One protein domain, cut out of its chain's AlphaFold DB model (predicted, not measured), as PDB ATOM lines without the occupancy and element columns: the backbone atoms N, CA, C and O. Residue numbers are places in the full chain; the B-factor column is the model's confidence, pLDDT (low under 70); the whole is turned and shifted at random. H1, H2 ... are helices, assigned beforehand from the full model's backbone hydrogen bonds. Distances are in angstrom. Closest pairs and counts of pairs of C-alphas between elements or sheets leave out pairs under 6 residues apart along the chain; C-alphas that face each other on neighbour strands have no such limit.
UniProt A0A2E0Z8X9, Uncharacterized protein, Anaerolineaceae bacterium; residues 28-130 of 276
ATOM      1  N   VAL A  28     108.677 116.061  55.162       51.94
ATOM      2  CA  VAL A  28     108.717 115.292  56.414       51.94
ATOM      3  C   VAL A  28     107.555 115.679  57.327       51.94
ATOM      4  O   VAL A  28     106.876 114.799  57.839       51.94
ATOM      5  N   SER A  29     107.257 116.973  57.480       52.47
ATOM      6  CA  SER A  29     106.112 117.430  58.281       52.47
ATOM      7  C   SER A  29     104.777 117.024  57.654       52.47
ATOM      8  O   SER A  29     103.878 116.608  58.380       52.47
ATOM      9  N   ARG A  30     104.655 117.050  56.316       56.22
ATOM     10  CA  ARG A  30     103.486 116.509  55.600       56.22
ATOM     11  C   ARG A  30     103.344 115.003  55.789       56.22
ATOM     12  O   ARG A  30     102.253 114.547  56.103       56.22
ATOM     13  N   ASN A  31     104.429 114.244  55.676       54.06
ATOM     14  CA  ASN A  31     104.418 112.796  55.872       54.06
ATOM     15  C   ASN A  31     104.076 112.431  57.320       54.06
ATOM     16  O   ASN A  31     103.266 111.542  57.545       54.06
ATOM     17  N   ILE A  32     104.612 113.157  58.305       52.34
ATOM     18  CA  ILE A  32     104.265 112.981  59.720       52.34
ATOM     19  C   ILE A  32     102.793 113.337  59.961       52.34
ATOM     20  O   ILE A  32     102.084 112.555  60.586       52.34
ATOM     21  N   ALA A  33     102.305 114.464  59.436       56.12
ATOM     22  CA  ALA A  33     100.898 114.847  59.554       56.12
ATOM     23  C   ALA A  33      99.964 113.810  58.904       56.12
ATOM     24  O   ALA A  33      98.944 113.463  59.496       56.12
ATOM     25  N   ASN A  34     100.351 113.252  57.754       55.12
ATOM     26  CA  ASN A  34      99.641 112.157  57.093       55.12
ATOM     27  C   ASN A  34      99.656 110.877  57.940       55.12
ATOM     28  O   ASN A  34      98.619 110.247  58.097       55.12
ATOM     29  N   ILE A  35     100.792 110.508  58.543       54.66
ATOM     30  CA  ILE A  35     100.898 109.342  59.440       54.66
ATOM     31  C   ILE A  35     100.010 109.520  60.679       54.66
ATOM     32  O   ILE A  35      99.302 108.590  61.066       54.66
ATOM     33  N   PHE A  36     100.006 110.707  61.291       56.50
ATOM     34  CA  PHE A  36      99.151 111.004  62.442       56.50
ATOM     35  C   PHE A  36      97.668 110.986  62.077       56.50
ATOM     36  O   PHE A  36      96.872 110.425  62.826       56.50
ATOM     37  N   LEU A  37      97.298 111.542  60.922       60.44
ATOM     38  CA  LEU A  37      95.924 111.505  60.433       60.44
ATOM     39  C   LEU A  37      95.494 110.074  60.086       60.44
ATOM     40  O   LEU A  37      94.405 109.672  60.466       60.44
ATOM     41  N   ASN A  38      96.366 109.265  59.483       54.91
ATOM     42  CA  ASN A  38      96.114 107.847  59.205       54.91
ATOM     43  C   ASN A  38      95.911 107.032  60.483       54.91
ATOM     44  O   ASN A  38      94.996 106.219  60.565       54.91
ATOM     45  N   SER A  39      96.735 107.288  61.498       54.03
ATOM     46  CA  SER A  39      96.597 106.676  62.822       54.03
ATOM     47  C   SER A  39      95.321 107.134  63.542       54.03
ATOM     48  O   SER A  39      94.728 106.361  64.289       54.03
ATOM     49  N   ALA A  40      94.862 108.367  63.303       55.00
ATOM     50  CA  ALA A  40      93.627 108.897  63.878       55.00
ATOM     51  C   ALA A  40      92.356 108.437  63.130       55.00
ATOM     52  O   ALA A  40      91.339 108.155  63.753       55.00
ATOM     53  N   LEU A  41      92.396 108.323  61.803       53.50
ATOM     54  CA  LEU A  41      91.254 107.888  60.991       53.50
ATOM     55  C   LEU A  41      91.089 106.361  60.986       53.50
ATOM     56  O   LEU A  41      89.966 105.873  60.936       53.50
ATOM     57  N   GLY A  42      92.190 105.610  61.090       48.88
ATOM     58  CA  GLY A  42      92.183 104.144  61.108       48.88
ATOM     59  C   GLY A  42      91.889 103.515  62.473       48.88
ATOM     60  O   GLY A  42      91.768 102.296  62.563       48.88
ATOM     61  N   LYS A  43      91.777 104.304  63.554       55.28
ATOM     62  CA  LYS A  43      91.386 103.771  64.866       55.28
ATOM     63  C   LYS A  43      89.864 103.586  64.919       55.28
ATOM     64  O   LYS A  43      89.146 104.586  64.847       55.28
ATOM     65  N   PRO A  44      89.360 102.355  65.124       47.00
ATOM     66  CA  PRO A  44      87.921 102.076  65.171       47.00
ATOM     67  C   PRO A  44      87.191 102.790  66.324       47.00
ATOM     68  O   PRO A  44      85.980 102.919  66.282       47.00
ATOM     69  N   ALA A  45      87.920 103.306  67.322       49.16
ATOM     70  CA  ALA A  45      87.361 103.879  68.550       49.16
ATOM     71  C   ALA A  45      87.427 105.420  68.664       49.16
ATOM     72  O   ALA A  45      87.201 105.948  69.748       49.16
ATOM     73  N   ILE A  46      87.791 106.157  67.605       56.94
ATOM     74  CA  ILE A  46      87.775 107.632  67.652       56.94
ATOM     75  C   ILE A  46      86.385 108.124  67.251       56.94
ATOM     76  O   ILE A  46      85.946 107.851  66.132       56.94
ATOM     77  N   GLU A  47      85.731 108.872  68.146       65.38
ATOM     78  CA  GLU A  47      84.433 109.501  67.888       65.38
ATOM     79  C   GLU A  47      84.471 110.352  66.608       65.38
ATOM     80  O   GLU A  47      85.458 111.042  66.326       65.38
ATOM     81  N   ILE A  48      83.370 110.360  65.848       67.56
ATOM     82  CA  ILE A  48      83.220 111.141  64.604       67.56
ATOM     83  C   ILE A  48      83.651 112.602  64.820       67.56
ATOM     84  O   ILE A  48      84.413 113.158  64.026       67.56
ATOM     85  N   THR A  49      83.256 113.191  65.948       71.50
ATOM     86  CA  THR A  49      83.589 114.565  66.345       71.50
ATOM     87  C   THR A  49      85.097 114.801  66.491       71.50
ATOM     88  O   THR A  49      85.608 115.871  66.149       71.50
ATOM     89  N   GLU A  50      85.849 113.822  66.998       70.75
ATOM     90  CA  GLU A  50      87.307 113.918  67.090       70.75
ATOM     91  C   GLU A  50      87.961 113.787  65.713       70.75
ATOM     92  O   GLU A  50      88.842 114.591  65.387       70.75
ATOM     93  N   ARG A  51      87.489 112.860  64.866       69.75
ATOM     94  CA  ARG A  51      87.964 112.730  63.474       69.75
ATOM     95  C   ARG A  51      87.770 114.031  62.697       69.75
ATOM     96  O   ARG A  51      88.715 114.519  62.077       69.75
ATOM     97  N   GLN A  52      86.593 114.647  62.811       75.12
ATOM     98  CA  GLN A  52      86.291 115.949  62.208       75.12
ATOM     99  C   GLN A  52      87.256 117.045  62.688       75.12
ATOM    100  O   GLN A  52      87.780 117.811  61.872       75.12
ATOM    101  N   LYS A  53      87.543 117.116  63.998       78.00
ATOM    102  CA  LYS A  53      88.498 118.089  64.562       78.00
ATOM    103  C   LYS A  53      89.910 117.885  64.012       78.00
ATOM    104  O   LYS A  53      90.571 118.869  63.669       78.00
ATOM    105  N   PHE A  54      90.379 116.641  63.916       74.94
ATOM    106  CA  PHE A  54      91.692 116.330  63.341       74.94
ATOM    107  C   PHE A  54      91.773 116.716  61.867       74.94
ATOM    108  O   PHE A  54      92.714 117.404  61.468       74.94
ATOM    109  N   LEU A  55      90.764 116.344  61.083       79.25
ATOM    110  CA  LEU A  55      90.706 116.647  59.660       79.25
ATOM    111  C   LEU A  55      90.667 118.157  59.396       79.25
ATOM    112  O   LEU A  55      91.425 118.664  58.573       79.25
ATOM    113  N   THR A  56      89.875 118.897  60.174       80.38
ATOM    114  CA  THR A  56      89.806 120.366  60.096       80.38
ATOM    115  C   THR A  56      91.166 121.007  60.388       80.38
ATOM    116  O   THR A  56      91.609 121.905  59.670       80.38
ATOM    117  N   ARG A  57      91.878 120.532  61.422       79.50
ATOM    118  CA  ARG A  57      93.235 121.010  61.744       79.50
ATOM    119  C   ARG A  57      94.229 120.690  60.628       79.50
ATOM    120  O   ARG A  57      95.065 121.534  60.312       79.50
ATOM    121  N   PHE A  58      94.132 119.504  60.033       78.81
ATOM    122  CA  PHE A  58      94.992 119.089  58.929       78.81
ATOM    123  C   PHE A  58      94.765 119.941  57.674       78.81
ATOM    124  O   PHE A  58      95.723 120.444  57.094       78.81
ATOM    125  N   LEU A  59      93.510 120.172  57.289       82.31
ATOM    126  CA  LEU A  59      93.161 121.032  56.158       82.31
ATOM    127  C   LEU A  59      93.666 122.464  56.366       82.31
ATOM    128  O   LEU A  59      94.324 123.014  55.482       82.31
ATOM    129  N   LYS A  60      93.500 123.017  57.574       82.06
ATOM    130  CA  LYS A  60      94.075 124.319  57.936       82.06
ATOM    131  C   LYS A  60      95.603 124.337  57.801       82.06
ATOM    132  O   LYS A  60      96.156 125.319  57.316       82.06
ATOM    133  N   TYR A  61      96.287 123.259  58.190       79.12
ATOM    134  CA  TYR A  61      97.736 123.115  58.007       79.12
ATOM    135  C   TYR A  61      98.144 123.061  56.524       79.12
ATOM    136  O   TYR A  61      99.179 123.608  56.153       79.12
ATOM    137  N   GLN A  62      97.310 122.485  55.653       77.38
ATOM    138  CA  GLN A  62      97.488 122.518  54.192       77.38
ATOM    139  C   GLN A  62      97.090 123.866  53.556       77.38
ATOM    140  O   GLN A  62      96.994 123.947  52.329       77.38
ATOM    141  N   ASN A  63      96.856 124.910  54.363       84.62
ATOM    142  CA  ASN A  63      96.333 126.215  53.947       84.62
ATOM    143  C   ASN A  63      94.994 126.128  53.193       84.62
ATOM    144  O   ASN A  63      94.702 126.964  52.340       84.62
ATOM    145  N   VAL A  64      94.179 125.119  53.508       83.19
ATOM    146  CA  VAL A  64      92.804 125.007  53.021       83.19
ATOM    147  C   VAL A  64      91.888 125.686  54.033       83.19
ATOM    148  O   VAL A  64      91.736 125.228  55.167       83.19
ATOM    149  N   ASP A  65      91.288 126.798  53.621       84.25
ATOM    150  CA  ASP A  65      90.259 127.498  54.385       84.25
ATOM    151  C   ASP A  65      88.886 126.970  53.971       84.25
ATOM    152  O   ASP A  65      88.338 127.408  52.964       84.25
ATOM    153  N   LEU A  66      88.341 126.031  54.748       83.06
ATOM    154  CA  LEU A  66      87.042 125.398  54.489       83.06
ATOM    155  C   LEU A  66      85.889 126.401  54.319       83.06
ATOM    156  O   LEU A  66      84.929 126.089  53.630       83.06
ATOM    157  N   THR A  67      85.991 127.619  54.870       81.50
ATOM    158  CA  THR A  67      84.965 128.667  54.682       81.50
ATOM    159  C   THR A  67      85.011 129.328  53.302       81.50
ATOM    160  O   THR A  67      84.064 129.997  52.899       81.50
ATOM    161  N   LYS A  68      86.122 129.154  52.582       78.88
ATOM    162  CA  LYS A  68      86.367 129.681  51.232       78.88
ATOM    163  C   LYS A  68      86.446 128.586  50.180       78.88
ATOM    164  O   LYS A  68      86.618 128.893  49.001       78.88
ATOM    165  N   VAL A  69      86.375 127.324  50.596       78.94
ATOM    166  CA  VAL A  69      86.277 126.193  49.683       78.94
ATOM    167  C   VAL A  69      84.914 126.296  49.011       78.94
ATOM    168  O   VAL A  69      83.892 125.988  49.612       78.94
ATOM    169  N   SER A  70      84.907 126.798  47.777       70.81
ATOM    170  CA  SER A  70      83.700 126.827  46.956       70.81
ATOM    171  C   SER A  70      83.229 125.409  46.655       70.81
ATOM    172  O   SER A  70      84.058 124.505  46.535       70.81
ATOM    173  N   ASP A  71      81.939 125.250  46.373       68.06
ATOM    174  CA  ASP A  71      81.364 123.988  45.884       68.06
ATOM    175  C   ASP A  71      81.975 123.514  44.554       68.06
ATOM    176  O   ASP A  71      81.778 122.370  44.150       68.06
ATOM    177  N   THR A  72      82.724 124.384  43.865       64.00
ATOM    178  CA  THR A  72      83.508 124.062  42.670       64.00
ATOM    179  C   THR A  72      84.914 123.576  43.025       64.00
ATOM    180  O   THR A  72      85.735 124.364  43.506       64.00
ATOM    181  N   PRO A  73      85.258 122.315  42.723       64.12
ATOM    182  CA  PRO A  73      86.468 121.724  43.270       64.12
ATOM    183  C   PRO A  73      87.769 122.059  42.498       64.12
ATOM    184  O   PRO A  73      88.863 121.673  42.892       64.12
ATOM    185  N   HIS A  74      87.710 122.838  41.410       64.62
ATOM    186  CA  HIS A  74      88.794 123.030  40.421       64.62
ATOM    187  C   HIS A  74      90.137 123.613  40.910       64.62
ATOM    188  O   HIS A  74      91.076 123.687  40.121       64.62
ATOM    189  N   GLN A  75      90.262 124.047  42.166       72.56
ATOM    190  CA  GLN A  75      91.484 124.687  42.677       72.56
ATOM    191  C   GLN A  75      92.265 123.845  43.695       72.56
ATOM    192  O   GLN A  75      93.367 124.240  44.083       72.56
ATOM    193  N   ALA A  76      91.737 122.702  44.140       80.12
ATOM    194  CA  ALA A  76      92.426 121.888  45.135       80.12
ATOM    195  C   ALA A  76      93.390 120.894  44.483       80.12
ATOM    196  O   ALA A  76      93.126 120.318  43.428       80.12
ATOM    197  N   LYS A  77      94.511 120.627  45.156       83.69
ATOM    198  CA  LYS A  77      95.342 119.463  44.831       83.69
ATOM    199  C   LYS A  77      94.541 118.187  45.109       83.69
ATOM    200  O   LYS A  77      93.793 118.176  46.084       83.69
ATOM    201  N   PRO A  78      94.768 117.082  44.386       79.44
ATOM    202  CA  PRO A  78      94.026 115.838  44.608       79.44
ATOM    203  C   PRO A  78      94.043 115.336  46.064       79.44
ATOM    204  O   PRO A  78      93.032 114.884  46.588       79.44
ATOM    205  N   THR A  79      95.155 115.502  46.788       74.06
ATOM    206  CA  THR A  79      95.198 115.182  48.225       74.06
ATOM    207  C   THR A  79      94.312 116.105  49.062       74.06
ATOM    208  O   THR A  79      93.628 115.635  49.961       74.06
ATOM    209  N   GLN A  80      94.278 117.407  48.766       83.44
ATOM    210  CA  GLN A  80      93.363 118.347  49.421       83.44
ATOM    211  C   GLN A  80      91.908 117.989  49.102       83.44
ATOM    212  O   GLN A  80      91.104 117.938  50.025       83.44
ATOM    213  N   ALA A  81      91.596 117.674  47.841       84.38
ATOM    214  CA  ALA A  81      90.271 117.234  47.412       84.38
ATOM    215  C   ALA A  81      89.798 116.000  48.194       84.38
ATOM    216  O   ALA A  81      88.693 116.006  48.725       84.38
ATOM    217  N   LEU A  82      90.661 114.995  48.380       80.31
ATOM    218  CA  LEU A  82      90.353 113.810  49.187       80.31
ATOM    219  C   LEU A  82      89.959 114.166  50.629       80.31
ATOM    220  O   LEU A  82      88.957 113.679  51.146       80.31
ATOM    221  N   PHE A  83      90.737 115.029  51.285       82.44
ATOM    222  CA  PHE A  83      90.475 115.424  52.671       82.44
ATOM    223  C   PHE A  83      89.274 116.359  52.815       82.44
ATOM    224  O   PHE A  83      88.583 116.302  53.830       82.44
ATOM    225  N   ILE A  84      89.011 117.207  51.821       86.12
ATOM    226  CA  ILE A  84      87.796 118.023  51.770       86.12
ATOM    227  C   ILE A  84      86.573 117.114  51.586       86.12
ATOM    228  O   ILE A  84      85.589 117.277  52.302       86.12
ATOM    229  N   GLY A  85      86.653 116.112  50.704       84.06
ATOM    230  CA  GLY A  85      85.597 115.115  50.531       84.06
ATOM    231  C   GLY A  85      85.296 114.364  51.828       84.06
ATOM    232  O   GLY A  85      84.148 114.306  52.255       84.06
ATOM    233  N   GLU A  86      86.334 113.902  52.533       81.00
ATOM    234  CA  GLU A  86      86.177 113.247  53.842       81.00
ATOM    235  C   GLU A  86      85.577 114.179  54.903       81.00
ATOM    236  O   GLU A  86      84.839 113.728  55.779       81.00
ATOM    237  N   HIS A  87      85.846 115.484  54.823       85.44
ATOM    238  CA  HIS A  87      85.269 116.464  55.738       85.44
ATOM    239  C   HIS A  87      83.759 116.570  55.547       85.44
ATOM    240  O   HIS A  87      83.021 116.448  56.524       85.44
ATOM    241  N   TYR A  88      83.313 116.722  54.299       85.44
ATOM    242  CA  TYR A  88      81.890 116.754  53.968       85.44
ATOM    243  C   TYR A  88      81.196 115.430  54.283       85.44
ATOM    244  O   TYR A  88      80.109 115.433  54.857       85.44
ATOM    245  N   ARG A  89      81.857 114.296  54.021       81.31
ATOM    246  CA  ARG A  89      81.330 112.975  54.368       81.31
ATOM    247  C   ARG A  89      81.076 112.834  55.864       81.31
ATOM    248  O   ARG A  89      80.005 112.401  56.265       81.31
ATOM    249  N   LEU A  90      82.042 113.219  56.698       78.44
ATOM    250  CA  LEU A  90      81.888 113.161  58.153       78.44
ATOM    251  C   LEU A  90      80.786 114.097  58.672       78.44
ATOM    252  O   LEU A  90      80.367 113.932  59.812       78.44
ATOM    253  N   GLN A  91      80.351 115.080  57.882       82.00
ATOM    254  CA  GLN A  91      79.219 115.963  58.178       82.00
ATOM    255  C   GLN A  91      77.887 115.454  57.601       82.00
ATOM    256  O   GLN A  91      76.870 116.108  57.799       82.00
ATOM    257  N   GLY A  92      77.890 114.329  56.879       76.62
ATOM    258  CA  GLY A  92      76.722 113.788  56.183       76.62
ATOM    259  C   GLY A  92      76.415 114.431  54.830       76.62
ATOM    260  O   GLY A  92      75.449 114.047  54.186       76.62
ATOM    261  N   ASN A  93      77.238 115.366  54.343       85.38
ATOM    262  CA  ASN A  93      77.046 115.975  53.026       85.38
ATOM    263  C   ASN A  93      77.719 115.128  51.933       85.38
ATOM    264  O   ASN A  93      78.801 115.461  51.436       85.38
ATOM    265  N   LEU A  94      77.107 113.993  51.584       80.62
ATOM    266  CA  LEU A  94      77.725 113.042  50.655       80.62
ATOM    267  C   LEU A  94      77.751 113.542  49.206       80.62
ATOM    268  O   LEU A  94      78.689 113.214  48.489       80.62
ATOM    269  N   GLN A  95      76.808 114.393  48.783       82.06
ATOM    270  CA  GLN A  95      76.838 115.011  47.449       82.06
ATOM    271  C   GLN A  95      78.095 115.855  47.233       82.06
ATOM    272  O   GLN A  95      78.799 115.697  46.231       82.06
ATOM    273  N   LEU A  96      78.414 116.752  48.174       85.50
ATOM    274  CA  LEU A  96      79.661 117.511  48.085       85.50
ATOM    275  C   LEU A  96      80.864 116.579  48.220       85.50
ATOM    276  O   LEU A  96      81.819 116.730  47.456       85.50
ATOM    277  N   ALA A  97      80.812 115.591  49.118       84.69
ATOM    278  CA  ALA A  97      81.883 114.607  49.246       84.69
ATOM    279  C   ALA A  97      82.179 113.900  47.910       84.69
ATOM    280  O   ALA A  97      83.337 113.857  47.491       84.69
ATOM    281  N   ALA A  98      81.147 113.444  47.195       81.12
ATOM    282  CA  ALA A  98      81.248 112.787  45.895       81.12
ATOM    283  C   ALA A  98      81.903 113.666  44.834       81.12
ATOM    284  O   ALA A  98      82.825 113.228  44.144       81.12
ATOM    285  N   ARG A  99      81.499 114.938  44.742       85.44
ATOM    286  CA  ARG A  99      82.115 115.900  43.811       85.44
ATOM    287  C   ARG A  99      83.613 116.057  44.062       85.44
ATOM    288  O   ARG A  99      84.391 116.122  43.112       85.44
ATOM    289  N   TRP A 100      84.020 116.099  45.329       85.69
ATOM    290  CA  TRP A 100      85.428 116.184  45.710       85.69
ATOM    291  C   TRP A 100      86.189 114.887  45.429       85.69
ATOM    292  O   TRP A 100      87.292 114.941  44.883       85.69
ATOM    293  N   TYR A 101      85.609 113.723  45.730       82.25
ATOM    294  CA  TYR A 101      86.231 112.431  45.438       82.25
ATOM    295  C   TYR A 101      86.379 112.168  43.938       82.25
ATOM    296  O   TYR A 101      87.413 111.643  43.523       82.25
ATOM    297  N   LYS A 102      85.421 112.602  43.112       81.75
ATOM    298  CA  LYS A 102      85.492 112.480  41.651       81.75
ATOM    299  C   LYS A 102      86.774 113.090  41.083       81.75
ATOM    300  O   LYS A 102      87.433 112.457  40.266       81.75
ATOM    301  N   GLN A 103      87.203 114.247  41.586       80.88
ATOM    302  CA  GLN A 103      88.475 114.843  41.165       80.88
ATOM    303  C   GLN A 103      89.700 114.004  41.520       80.88
ATOM    304  O   GLN A 103      90.688 114.006  40.792       80.88
ATOM    305  N   VAL A 104      89.663 113.323  42.665       77.94
ATOM    306  CA  VAL A 104      90.756 112.446  43.099       77.94
ATOM    307  C   VAL A 104      90.879 111.260  42.148       77.94
ATOM    308  O   VAL A 104      91.993 110.885  41.791       77.94
ATOM    309  N   ILE A 105      89.737 110.706  41.729       74.25
ATOM    310  CA  ILE A 105      89.651 109.596  40.774       74.25
ATOM    311  C   ILE A 105      90.143 110.047  39.394       74.25
ATOM    312  O   ILE A 105      91.003 109.396  38.813       74.25
ATOM    313  N   GLU A 106      89.660 111.191  38.900       80.81
ATOM    314  CA  GLU A 106      90.061 111.762  37.604       80.81
ATOM    315  C   GLU A 106      91.552 112.128  37.539       80.81
ATOM    316  O   GLU A 106      92.147 112.115  36.464       80.81
ATOM    317  N   ALA A 107      92.170 112.446  38.679       78.00
ATOM    318  CA  ALA A 107      93.593 112.762  38.764       78.00
ATOM    319  C   ALA A 107      94.520 111.529  38.740       78.00
ATOM    320  O   ALA A 107      95.737 111.721  38.762       78.00
ATOM    321  N   ASP A 108      93.969 110.307  38.735       70.31
ATOM    322  CA  ASP A 108      94.688 109.023  38.660       70.31
ATOM    323  C   ASP A 108      95.919 108.945  39.585       70.31
ATOM    324  O   ASP A 108      97.045 108.636  39.184       70.31
ATOM    325  N   LEU A 109      95.735 109.319  40.856       63.75
ATOM    326  CA  LEU A 109      96.843 109.332  41.808       63.75
ATOM    327  C   LEU A 109      97.347 107.908  42.111       63.75
ATOM    328  O   LEU A 109      96.539 107.035  42.441       63.75
ATOM    329  N   PRO A 110      98.678 107.679  42.136       58.28
ATOM    330  CA  PRO A 110      99.241 106.401  42.552       58.28
ATOM    331  C   PRO A 110      98.825 106.064  43.991       58.28
ATOM    332  O   PRO A 110      98.965 106.861  44.923       58.28
ATOM    333  N   PHE A 111      98.290 104.851  44.136       50.81
ATOM    334  CA  PHE A 111      97.491 104.372  45.267       50.81
ATOM    335  C   PHE A 111      98.216 104.401  46.626       50.81
ATOM    336  O   PHE A 111      97.572 104.519  47.665       50.81
ATOM    337  N   ASP A 112      99.551 104.399  46.631       48.56
ATOM    338  CA  ASP A 112     100.376 104.318  47.845       48.56
ATOM    339  C   ASP A 112     100.231 105.525  48.793       48.56
ATOM    340  O   ASP A 112     100.690 105.485  49.934       48.56
ATOM    341  N   TRP A 113      99.617 106.624  48.334       44.47
ATOM    342  CA  TRP A 113      99.431 107.856  49.115       44.47
ATOM    343  C   TRP A 113      97.992 108.031  49.631       44.47
ATOM    344  O   TRP A 113      97.732 108.915  50.453       44.47
ATOM    345  N   VAL A 114      97.057 107.184  49.191       47.84
ATOM    346  CA  VAL A 114      95.635 107.254  49.545       47.84
ATOM    347  C   VAL A 114      95.360 106.294  50.706       47.84
ATOM    348  O   VAL A 114      94.908 105.181  50.499       47.84
ATOM    349  N   LEU A 115      95.714 106.757  51.913       50.97
ATOM    350  CA  LEU A 115      95.121 106.539  53.251       50.97
ATOM    351  C   LEU A 115      94.425 105.183  53.587       50.97
ATOM    352  O   LEU A 115      93.697 104.612  52.782       50.97
ATOM    353  N   PRO A 116      94.412 104.757  54.868       44.59
ATOM    354  CA  PRO A 116      93.470 103.763  55.386       44.59
ATOM    355  C   PRO A 116      92.035 104.337  55.509       44.59
ATOM    356  O   PRO A 116      91.361 104.117  56.508       44.59
ATOM    357  N   ILE A 117      91.537 105.048  54.483       50.81
ATOM    358  CA  ILE A 117      90.085 105.176  54.216       50.81
ATOM    359  C   ILE A 117      89.535 103.819  53.700       50.81
ATOM    360  O   ILE A 117      88.343 103.640  53.475       50.81
ATOM    361  N   GLY A 118      90.402 102.806  53.592       45.59
ATOM    362  CA  GLY A 118      90.137 101.449  54.077       45.59
ATOM    363  C   GLY A 118      89.380 100.521  53.136       45.59
ATOM    364  O   GLY A 118      89.704  99.341  53.097       45.59
ATOM    365  N   SER A 119      88.431 101.016  52.347       53.00
ATOM    366  CA  SER A 119      87.624 100.137  51.487       53.00
ATOM    367  C   SER A 119      87.485 100.595  50.040       53.00
ATOM    368  O   SER A 119      86.844  99.904  49.261       53.00
ATOM    369  N   GLY A 120      88.083 101.729  49.640       60.41
ATOM    370  CA  GLY A 120      87.980 102.220  48.254       60.41
ATOM    371  C   GLY A 120      86.547 102.549  47.809       60.41
ATOM    372  O   GLY A 120      86.343 102.878  46.649       60.41
ATOM    373  N   TRP A 121      85.584 102.501  48.733       65.06
ATOM    374  CA  TRP A 121      84.149 102.662  48.504       65.06
ATOM    375  C   TRP A 121      83.792 103.999  47.843       65.06
ATOM    376  O   TRP A 121      82.874 104.054  47.038       65.06
ATOM    377  N   TYR A 122      84.566 105.059  48.108       66.69
ATOM    378  CA  TYR A 122      84.379 106.374  47.487       66.69
ATOM    379  C   TYR A 122      84.505 106.342  45.956       66.69
ATOM    380  O   TYR A 122      84.020 107.251  45.292       66.69
ATOM    381  N   LYS A 123      85.164 105.320  45.387       70.56
ATOM    382  CA  LYS A 123      85.248 105.126  43.932       70.56
ATOM    383  C   LYS A 123      83.906 104.774  43.308       70.56
ATOM    384  O   LYS A 123      83.723 105.006  42.120       70.56
ATOM    385  N   ASN A 124      82.997 104.246  44.116       81.81
ATOM    386  CA  ASN A 124      81.674 103.851  43.680       81.81
ATOM    387  C   ASN A 124      80.610 104.891  44.057       81.81
ATOM    388  O   ASN A 124      79.425 104.626  43.883       81.81
ATOM    389  N   LEU A 125      81.020 106.035  44.615       82.00
ATOM    390  CA  LEU A 125      80.118 107.130  44.936       82.00
ATOM    391  C   LEU A 125      79.821 107.921  43.657       82.00
ATOM    392  O   LEU A 125      80.728 108.456  43.012       82.00
ATOM    393  N   GLU A 126      78.553 107.979  43.292       84.75
ATOM    394  CA  GLU A 126      78.048 108.672  42.117       84.75
ATOM    395  C   GLU A 126      77.896 110.174  42.381       84.75
ATOM    396  O   GLU A 126      78.000 110.664  43.506       84.75
ATOM    397  N   SER A 127      77.720 110.960  41.319       77.38
ATOM    398  CA  SER A 127      77.716 112.428  41.424       77.38
ATOM    399  C   SER A 127      76.527 113.014  42.195       77.38
ATOM    400  O   SER A 127      76.606 114.159  42.645       77.38
ATOM    401  N   ASP A 128      75.440 112.258  42.302       80.50
ATOM    402  CA  ASP A 128      74.245 112.534  43.110       80.50
ATOM    403  C   ASP A 128      74.392 112.086  44.573       80.50
ATOM    404  O   ASP A 128      73.574 112.464  45.411       80.50
ATOM    405  N   GLY A 129      75.485 111.392  44.902       81.06
ATOM    406  CA  GLY A 129      75.779 110.879  46.234       81.06
ATOM    407  C   GLY A 129      75.356 109.429  46.448       81.06
ATOM    408  O   GLY A 129      75.631 108.912  47.528       81.06
ATOM    409  N   ASP A 130      74.751 108.769  45.459       89.06
ATOM    410  CA  ASP A 130      74.399 107.354  45.559       89.06
ATOM    411  C   ASP A 130      75.653 106.480  45.540       89.06
ATOM    412  O   ASP A 130      76.675 106.820  44.940       89.06
TER     413      ASP A 130
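Overview. This is residues 28 to 130 of the 276 residues of an uncharacterized protein of Anaerolineaceae bacterium (UniProt A0A2E0Z8X9). Three helices, H2, H3 and H4, lie side by side in a nearly straight row with H3 in the middle, each running opposite ways to its neighbour in the row. H1 packs beside H2 on one side of this row, the small helix H5 packs on H4 on that same side, and the long link of residues 107 to 120 loops out there too, while the other long link, residues 62 to 77, lies on the other side of the row. The printed part has 103 residues with five named helices, H1 to H5 in that order along the chain, and no named strand; the class is all helix. The whole is compact, with a radius of gyration of the C-alphas of 12.8 A, and rounded, spanning 31 by 28 by 27 A.

Along the chain. The longest helices by residues are H1 and H2, with 14 each. H1, residues 28 to 41, begins at C-alpha 28 at (108.717, 115.292, 56.414) and is 19.5 A long from first to last C-alpha. H2, residues 48 to 61, is 19.9 A long. H3, residues 78 to 90, is 18.4 A long, and its centre is the nearest to the mean of the C-alphas, 2.4 A. H4, residues 94 to 106, is 18.0 A long and begins at C-alpha 94 at (77.725, 113.042, 50.655). H5, residues 121 to 124, is 5.6 A long and ends at C-alpha 124 at (81.674, 103.851, 43.680).

Arrangement. H1 and H2 touch as a helical hairpin, opposite ways at a shallow tilt of 13 degrees; their closest C-alphas are those of Leu 41 and Arg 51, 6.4 A apart. H2 and H3 form a second helical hairpin and touch at a shallow tilt of 28 degrees, opposite ways, the closest C-alphas being those of Gln 52 and His 87 at 6.6 A. H3 and H4 form a third, at a shallow tilt of 20 degrees, opposite ways; they touch with 25 pairs of C-alphas within 8 A, the closest those of Gly 85 and Ala 97 at 4.0 A. The helix packing is mostly aligned, these three touching pairs standing at shallow tilts. H5 touches H4, with the C-alphas of Tyr 122 and Tyr 101 the closest, 6.7 A apart. Among the pairs that stay apart are H1 and H3, and H2 and H4. In H1, H2 and H3 every O i to N i+4 pair is within hydrogen-bond range; in H4 it is 7 of 9, and H5 is too short for such a pair.

Size, cuts and confidence. The C-alphas farthest apart are those of Val 28 and Asp 128, 37.1 A. The printed part has no cut. The links H2 to H3 and H4 to H5 are long, with 16 and 14 residues, while H3 to H4 is tight and H1 to H2 short. The mean pLDDT of the printed part is 70.9; it is under 70 in residues 28 to 48, residue 51, residues 71 to 74 and residues 109 to 122.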